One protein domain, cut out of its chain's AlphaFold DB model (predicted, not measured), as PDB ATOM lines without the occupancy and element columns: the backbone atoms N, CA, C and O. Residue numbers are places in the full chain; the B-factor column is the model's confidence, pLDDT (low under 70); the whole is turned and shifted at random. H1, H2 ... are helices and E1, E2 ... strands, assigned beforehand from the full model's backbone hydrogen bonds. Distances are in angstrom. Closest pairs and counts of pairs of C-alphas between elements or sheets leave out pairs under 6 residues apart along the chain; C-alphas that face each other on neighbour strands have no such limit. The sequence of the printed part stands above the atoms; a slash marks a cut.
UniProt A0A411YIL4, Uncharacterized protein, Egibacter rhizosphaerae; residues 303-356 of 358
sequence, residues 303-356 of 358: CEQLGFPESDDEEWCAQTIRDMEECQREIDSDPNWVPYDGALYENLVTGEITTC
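Overview. This is residues 303 to 356 of the 358 residues of an uncharacterized protein of Egibacter rhizosphaerae (UniProt A0A411YIL4). One long helix, H1, makes the length of a rod, and a small sheet of three short strands, E1, E2 and E3, packs on the part of it that ends at residue 333. At the other end of the rod, residues 303 to 313, a stretch with no named element of which 303 to 305 are a short run of helix, fold back beside the beginning of the rod and lead into H1. The printed part has 54 residues, with one named helix and then three named strands, H1 E1 E2 E3; the sheet has the order E1, E2, E3 and is antiparallel throughout, and the class is mixed, helices and strands. The whole is loose, with a radius of gyration of the C-alphas of 13.7 A, and spans 41 by 19 by 13 A.

Arrangement. H1, residues 314 to 333, has every O i to N i+4 pair within hydrogen-bond range. E1, residues 337 to 341, E2, residues 344 to 347, and E3, residues 353 to 355, form a meander, each strand the antiparallel neighbour of the one before. H1 is on one face of this sheet, in two layers, a helix over a sheet, at a height over the sheet of 11.8 A. H1 lies over E2 and E3, and only just not over E1, on which 2 of its C-alphas fall. H1 runs slantwise to the strands, at 42 degrees to E2 on the local plane. The closest C-alphas of H1 and E1 are those of Ile 331 and Trp 337, 5.6 A apart. H1 and E3 are near each other, with 6 pairs of C-alphas within 10 A. E1 and E2 are a hairpin, their directions at 141 degrees; N 338 and O 346 are within hydrogen-bond range at 2.9 A, as are N 344 and O 341 at 3.1 A. E2 and E3 are a hairpin too, their directions at 139 degrees, with N 345 and O 354 within hydrogen-bond range at 2.9 A.

Along the chain. H1 begins at C-alpha 314, at (59.693, 23.489, 96.777), and ends at C-alpha 333, at (81.680, 13.968, 81.562), a length of 28.4 A. E1 measures 12.4 A from C-alpha 337 to C-alpha 341, E2 10.3 A from C-alpha 344 to C-alpha 347, and E3 7.2 A from C-alpha 353 to C-alpha 355, which stands at (72.000, 24.979, 78.431).

Size, cuts and confidence. The two C-alphas farthest apart are those of Glu 310 and Val 349, at 41.2 A. The printed part has no cut, and the links H1 to E1, E1 to E2 and E2 to E3 are tight. The mean pLDDT of the printed part is 81.8, and no printed residue is under 70.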
ATOM      1  N   CYS A 303      63.641  26.894  96.114       80.75
ATOM      2  CA  CYS A 303      63.146  28.053  95.386       80.75
ATOM      3  C   CYS A 303      63.946  29.332  95.658       80.75
ATOM      4  O   CYS A 303      64.131  30.132  94.743       80.75
ATOM      5  N   GLU A 304      64.479  29.520  96.867       81.44
ATOM      6  CA  GLU A 304      65.394  30.630  97.156       81.44
ATOM      7  C   GLU A 304      66.704  30.505  96.363       81.44
ATOM      8  O   GLU A 304      67.204  31.510  95.860       81.44
ATOM      9  N   GLN A 305      67.216  29.282  96.174       78.00
ATOM     10  CA  GLN A 305      68.407  29.025  95.350       78.00
ATOM     11  C   GLN A 305      68.179  29.351  93.868       78.00
ATOM     12  O   GLN A 305      69.074  29.873  93.211       78.00
ATOM     13  N   LEU A 306      66.966  29.118  93.356       75.75
ATOM     14  CA  LEU A 306      66.577  29.467  91.985       75.75
ATOM     15  C   LEU A 306      66.154  30.940  91.813       75.75
ATOM     16  O   LEU A 306      65.719  31.331  90.732       75.75
ATOM     17  N   GLY A 307      66.241  31.772  92.858       81.12
ATOM     18  CA  GLY A 307      65.841  33.183  92.792       81.12
ATOM     19  C   GLY A 307      64.323  33.421  92.811       81.12
ATOM     20  O   GLY A 307      63.870  34.520  92.488       81.12
ATOM     21  N   PHE A 308      63.534  32.430  93.242       81.38
ATOM     22  CA  PHE A 308      62.078  32.501  93.421       81.38
ATOM     23  C   PHE A 308      61.671  32.397  94.906       81.38
ATOM     24  O   PHE A 308      60.910  31.501  95.270       81.38
ATOM     25  N   PRO A 309      62.110  33.317  95.789       74.00
ATOM     26  CA  PRO A 309      61.892  33.217  97.240       74.00
ATOM     27  C   PRO A 309      60.414  33.297  97.668       74.00
ATOM     28  O   PRO A 309      60.079  33.008  98.813       74.00
ATOM     29  N   GLU A 310      59.519  33.717  96.770       78.75
ATOM     30  CA  GLU A 310      58.073  33.794  97.015       78.75
ATOM     31  C   GLU A 310      57.305  32.550  96.524       78.75
ATOM     32  O   GLU A 310      56.088  32.480  96.706       78.75
ATOM     33  N   SER A 311      57.987  31.589  95.887       77.25
ATOM     34  CA  SER A 311      57.379  30.347  95.398       77.25
ATOM     35  C   SER A 311      57.177  29.353  96.541       77.25
ATOM     36  O   SER A 311      58.064  29.156  97.364       77.25
ATOM     37  N   ASP A 312      56.014  28.704  96.583       78.88
ATOM     38  CA  ASP A 312      55.696  27.625  97.521       78.88
ATOM     39  C   ASP A 312      55.920  26.219  96.928       78.88
ATOM     40  O   ASP A 312      55.709  25.216  97.615       78.88
ATOM     41  N   ASP A 313      56.380  26.131  95.674       84.50
ATOM     42  CA  ASP A 313      56.607  24.874  94.952       84.50
ATOM     43  C   ASP A 313      58.036  24.330  95.139       84.50
ATOM     44  O   ASP A 313      58.825  24.195  94.202       84.50
ATOM     45  N   GLU A 314      58.376  24.020  96.391       81.44
ATOM     46  CA  GLU A 314      59.693  23.489  96.777       81.44
ATOM     47  C   GLU A 314      60.055  22.173  96.077       81.44
ATOM     48  O   GLU A 314      61.229  21.896  95.835       81.44
ATOM     49  N   GLU A 315      59.060  21.349  95.741       83.56
ATOM     50  CA  GLU A 315      59.286  20.075  95.057       83.56
ATOM     51  C   GLU A 315      59.692  20.293  93.597       83.56
ATOM     52  O   GLU A 315      60.635  19.648  93.128       83.56
ATOM     53  N   TRP A 316      59.041  21.232  92.900       85.75
ATOM     54  CA  TRP A 316      59.454  21.648  91.564       85.75
ATOM     55  C   TRP A 316      60.856  22.262  91.590       85.75
ATOM     56  O   TRP A 316      61.725  21.789  90.862       85.75
ATOM     57  N   CYS A 317      61.121  23.216  92.489       83.62
ATOM     58  CA  CYS A 317      62.430  23.866  92.581       83.62
ATOM     59  C   CYS A 317      63.559  22.859  92.876       83.62
ATOM     60  O   CYS A 317      64.612  22.886  92.240       83.62
ATOM     61  N   ALA A 318      63.339  21.911  93.795       79.88
ATOM     62  CA  ALA A 318      64.324  20.880  94.120       79.88
ATOM     63  C   ALA A 318      64.515  19.853  92.993       79.88
ATOM     64  O   ALA A 318      65.564  19.213  92.910       79.88
ATOM     65  N   GLN A 319      63.497  19.618  92.161       83.62
ATOM     66  CA  GLN A 319      63.649  18.803  90.959       83.62
ATOM     67  C   GLN A 319      64.453  19.553  89.899       83.62
ATOM     68  O   GLN A 319      65.388  18.980  89.357       83.62
ATOM     69  N   THR A 320      64.162  20.832  89.676       81.81
ATOM     70  CA  THR A 320      64.877  21.637  88.689       81.81
ATOM     71  C   THR A 320      66.360  21.770  89.019       81.81
ATOM     72  O   THR A 320      67.174  21.543  88.136       81.81
ATOM     73  N   ILE A 321      66.738  22.009  90.280       82.00
ATOM     74  CA  ILE A 321      68.159  22.011  90.682       82.00
ATOM     75  C   ILE A 321      68.833  20.672  90.351       82.00
ATOM     76  O   ILE A 321      69.933  20.651  89.808       82.00
ATOM     77  N   ARG A 322      68.165  19.545  90.624       79.94
ATOM     78  CA  ARG A 322      68.706  18.215  90.303       79.94
ATOM     79  C   ARG A 322      68.855  17.995  88.799       79.94
ATOM     80  O   ARG A 322      69.850  17.406  88.389       79.94
ATOM     81  N   ASP A 323      67.906  18.478  88.003       81.56
ATOM     82  CA  ASP A 323      67.963  18.393  86.541       81.56
ATOM     83  C   ASP A 323      69.121  19.250  85.987       81.56
ATOM     84  O   ASP A 323      69.850  18.795  85.106       81.56
ATOM     85  N   MET A 324      69.352  20.445  86.547       81.88
ATOM     86  CA  MET A 324      70.494  21.307  86.202       81.88
ATOM     87  C   MET A 324      71.833  20.643  86.563       81.88
ATOM     88  O   MET A 324      72.745  20.587  85.740       81.88
ATOM     89  N   GLU A 325      71.952  20.073  87.769       83.25
ATOM     90  CA  GLU A 325      73.152  19.342  88.205       83.25
ATOM     91  C   GLU A 325      73.417  18.085  87.365       83.25
ATOM     92  O   GLU A 325      74.570  17.699  87.158       83.25
ATOM     93  N   GLU A 326      72.364  17.394  86.920       83.50
ATOM     94  CA  GLU A 326      72.479  16.241  86.029       83.50
ATOM     95  C   GLU A 326      72.946  16.659  84.636       83.50
ATOM     96  O   GLU A 326      73.910  16.078  84.142       83.50
ATOM     97  N   CYS A 327      72.365  17.721  84.076       81.94
ATOM     98  CA  CYS A 327      72.810  18.328  82.824       81.94
ATOM     99  C   CYS A 327      74.293  18.729  82.879       81.94
ATOM    100  O   CYS A 327      75.072  18.326  82.013       81.94
ATOM    101  N   GLN A 328      74.718  19.446  83.927       81.75
ATOM    102  CA  GLN A 328      76.109  19.891  84.052       81.75
ATOM    103  C   GLN A 328      77.071  18.705  84.155       81.75
ATOM    104  O   GLN A 328      78.125  18.689  83.526       81.75
ATOM    105  N   ARG A 329      76.683  17.665  84.899       84.00
ATOM    106  CA  ARG A 329      77.486  16.448  85.028       84.00
ATOM    107  C   ARG A 329      77.621  15.700  83.706       84.00
ATOM    108  O   ARG A 329      78.685  15.141  83.450       84.00
ATOM    109  N   GLU A 330      76.569  15.651  82.892       84.12
ATOM    110  CA  GLU A 330      76.634  15.052  81.558       84.12
ATOM    111  C   GLU A 330      77.611  15.819  80.660       84.12
ATOM    112  O   GLU A 330      78.488  15.188  80.067       84.12
ATOM    113  N   ILE A 331      77.537  17.155  80.653       83.56
ATOM    114  CA  ILE A 331      78.454  18.038  79.916       83.56
ATOM    115  C   ILE A 331      79.903  17.852  80.375       83.56
ATOM    116  O   ILE A 331      80.773  17.586  79.551       83.56
ATOM    117  N   ASP A 332      80.166  17.903  81.681       79.81
ATOM    118  CA  ASP A 332      81.520  17.762  82.232       79.81
ATOM    119  C   ASP A 332      82.118  16.367  81.962       79.81
ATOM    120  O   ASP A 332      83.339  16.192  81.923       79.81
ATOM    121  N   SER A 333      81.263  15.354  81.796       82.31
ATOM    122  CA  SER A 333      81.680  13.968  81.562       82.31
ATOM    123  C   SER A 333      81.911  13.612  80.089       82.31
ATOM    124  O   SER A 333      82.574  12.606  79.815       82.31
ATOM    125  N   ASP A 334      81.390  14.405  79.147       82.62
ATOM    126  CA  ASP A 334      81.531  14.176  77.708       82.62
ATOM    127  C   ASP A 334      82.367  15.298  77.058       82.62
ATOM    128  O   ASP A 334      81.869  16.404  76.850       82.62
ATOM    129  N   PRO A 335      83.622  15.010  76.649       81.62
ATOM    130  CA  PRO A 335      84.549  16.013  76.117       81.62
ATOM    131  C   PRO A 335      84.116  16.607  74.769       81.62
ATOM    132  O   PRO A 335      84.801  17.480  74.236       81.62
ATOM    133  N   ASN A 336      83.030  16.107  74.172       83.25
ATOM    134  CA  ASN A 336      82.467  16.687  72.962       83.25
ATOM    135  C   ASN A 336      81.607  17.921  73.246       83.25
ATOM    136  O   ASN A 336      81.334  18.648  72.298       83.25
ATOM    137  N   TRP A 337      81.181  18.170  74.486       79.56
ATOM    138  CA  TRP A 337      80.494  19.409  74.848       79.56
ATOM    139  C   TRP A 337      81.505  20.497  75.207       79.56
ATOM    140  O   TRP A 337      82.357  20.306  76.073       79.56
ATOM    141  N   VAL A 338      81.412  21.650  74.543       78.81
ATOM    142  CA  VAL A 338      82.277  22.813  74.798       78.81
ATOM    143  C   VAL A 338      81.454  24.085  75.004       78.81
ATOM    144  O   VAL A 338      80.345  24.177  74.475       78.81
ATOM    145  N   PRO A 339      81.972  25.086  75.740       84.38
ATOM    146  CA  PRO A 339      81.318  26.386  75.857       84.38
ATOM    147  C   PRO A 339      81.148  27.059  74.488       84.38
ATOM    148  O   PRO A 339      82.097  27.110  73.704       84.38
ATOM    149  N   TYR A 340      79.952  27.585  74.216       76.81
ATOM    150  CA  TYR A 340      79.615  28.266  72.962       76.81
ATOM    151  C   TYR A 340      79.468  29.784  73.146       76.81
ATOM    152  O   TYR A 340      80.207  30.550  72.532       76.81
ATOM    153  N   ASP A 341      78.531  30.219  73.997       74.62
ATOM    154  CA  ASP A 341      78.287  31.634  74.317       74.62
ATOM    155  C   ASP A 341      77.510  31.761  75.639       74.62
ATOM    156  O   ASP A 341      76.393  31.253  75.770       74.62
ATOM    157  N   GLY A 342      78.099  32.420  76.638       76.69
ATOM    158  CA  GLY A 342      77.519  32.529  77.979       76.69
ATOM    159  C   GLY A 342      77.274  31.161  78.628       76.69
ATOM    160  O   GLY A 342      78.210  30.390  78.816       76.69
ATOM    161  N   ALA A 343      76.012  30.870  78.963       77.06
ATOM    162  CA  ALA A 343      75.564  29.617  79.585       77.06
ATOM    163  C   ALA A 343      75.213  28.496  78.577       77.06
ATOM    164  O   ALA A 343      74.557  27.511  78.932       77.06
ATOM    165  N   LEU A 344      75.572  28.666  77.298       83.56
ATOM    166  CA  LEU A 344      75.299  27.698  76.234       83.56
ATOM    167  C   LEU A 344      76.507  26.800  75.967       83.56
ATOM    168  O   LEU A 344      77.644  27.270  75.897       83.56
ATOM    169  N   TYR A 345      76.223  25.527  75.703       83.81
ATOM    170  CA  TYR A 345      77.199  24.509  75.331       83.81
ATOM    171  C   TYR A 345      76.857  23.917  73.966       83.81
ATOM    172  O   TYR A 345      75.688  23.667  73.677       83.81
ATOM    173  N   GLU A 346      77.870  23.666  73.138       87.38
ATOM    174  CA  GLU A 346      77.743  23.008  71.834       87.38
ATOM    175  C   GLU A 346      78.413  21.631  71.862       87.38
ATOM    176  O   GLU A 346      79.552  21.492  72.311       87.38
ATOM    177  N   ASN A 347      77.733  20.609  71.340       88.81
ATOM    178  CA  ASN A 347      78.328  19.303  71.101       88.81
ATOM    179  C   ASN A 347      79.046  19.285  69.744       88.81
ATOM    180  O   ASN A 347      78.413  19.316  68.689       88.81
ATOM    181  N   LEU A 348      80.368  19.146  69.755       77.19
ATOM    182  CA  LEU A 348      81.237  19.197  68.575       77.19
ATOM    183  C   LEU A 348      80.985  18.086  67.542       77.19
ATOM    184  O   LEU A 348      81.434  18.190  66.399       77.19
ATOM    185  N   VAL A 349      80.296  17.007  67.924       83.00
ATOM    186  CA  VAL A 349      80.016  15.865  67.041       83.00
ATOM    187  C   VAL A 349      78.651  16.002  66.374       83.00
ATOM    188  O   VAL A 349      78.508  15.671  65.194       83.00
ATOM    189  N   THR A 350      77.642  16.460  67.115       88.75
ATOM    190  CA  THR A 350      76.256  16.545  66.630       88.75
ATOM    191  C   THR A 350      75.850  17.949  66.182       88.75
ATOM    192  O   THR A 350      74.900  18.070  65.407       88.75
ATOM    193  N   GLY A 351      76.561  18.992  66.622       84.38
ATOM    194  CA  GLY A 351      76.178  20.399  66.461       84.38
ATOM    195  C   GLY A 351      74.968  20.794  67.313       84.38
ATOM    196  O   GLY A 351      74.284  21.769  67.005       84.38
ATOM    197  N   GLU A 352      74.632  19.993  68.326       89.38
ATOM    198  CA  GLU A 352      73.544  20.286  69.257       89.38
ATOM    199  C   GLU A 352      73.964  21.385  70.234       89.38
ATOM    200  O   GLU A 352      75.085  21.362  70.730       89.38
ATOM    201  N   ILE A 353      73.061  22.328  70.515       86.62
ATOM    202  CA  ILE A 353      73.275  23.394  71.498       86.62
ATOM    203  C   ILE A 353      72.324  23.166  72.670       86.62
ATOM    204  O   ILE A 353      71.120  23.007  72.459       86.62
ATOM    205  N   THR A 354      72.858  23.187  73.888       83.94
ATOM    206  CA  THR A 354      72.093  23.033  75.129       83.94
ATOM    207  C   THR A 354      72.475  24.097  76.162       83.94
ATOM    208  O   THR A 354      73.460  24.816  75.998       83.94
ATOM    209  N   THR A 355      71.687  24.204  77.226       86.12
ATOM    210  CA  THR A 355      72.000  24.979  78.431       86.12
ATOM    211  C   THR A 355      71.532  24.201  79.652       86.12
ATOM    212  O   THR A 355      70.533  23.483  79.576       86.12
ATOM    213  N   CYS A 356      72.261  24.341  80.755       79.19
ATOM    214  CA  CYS A 356      71.879  23.770  82.042       79.19
ATOM    215  C   CYS A 356      71.233  24.804  82.974       79.19
ATOM    216  O   CYS A 356      71.007  24.477  84.132       79.19
TER     217      CYS A 356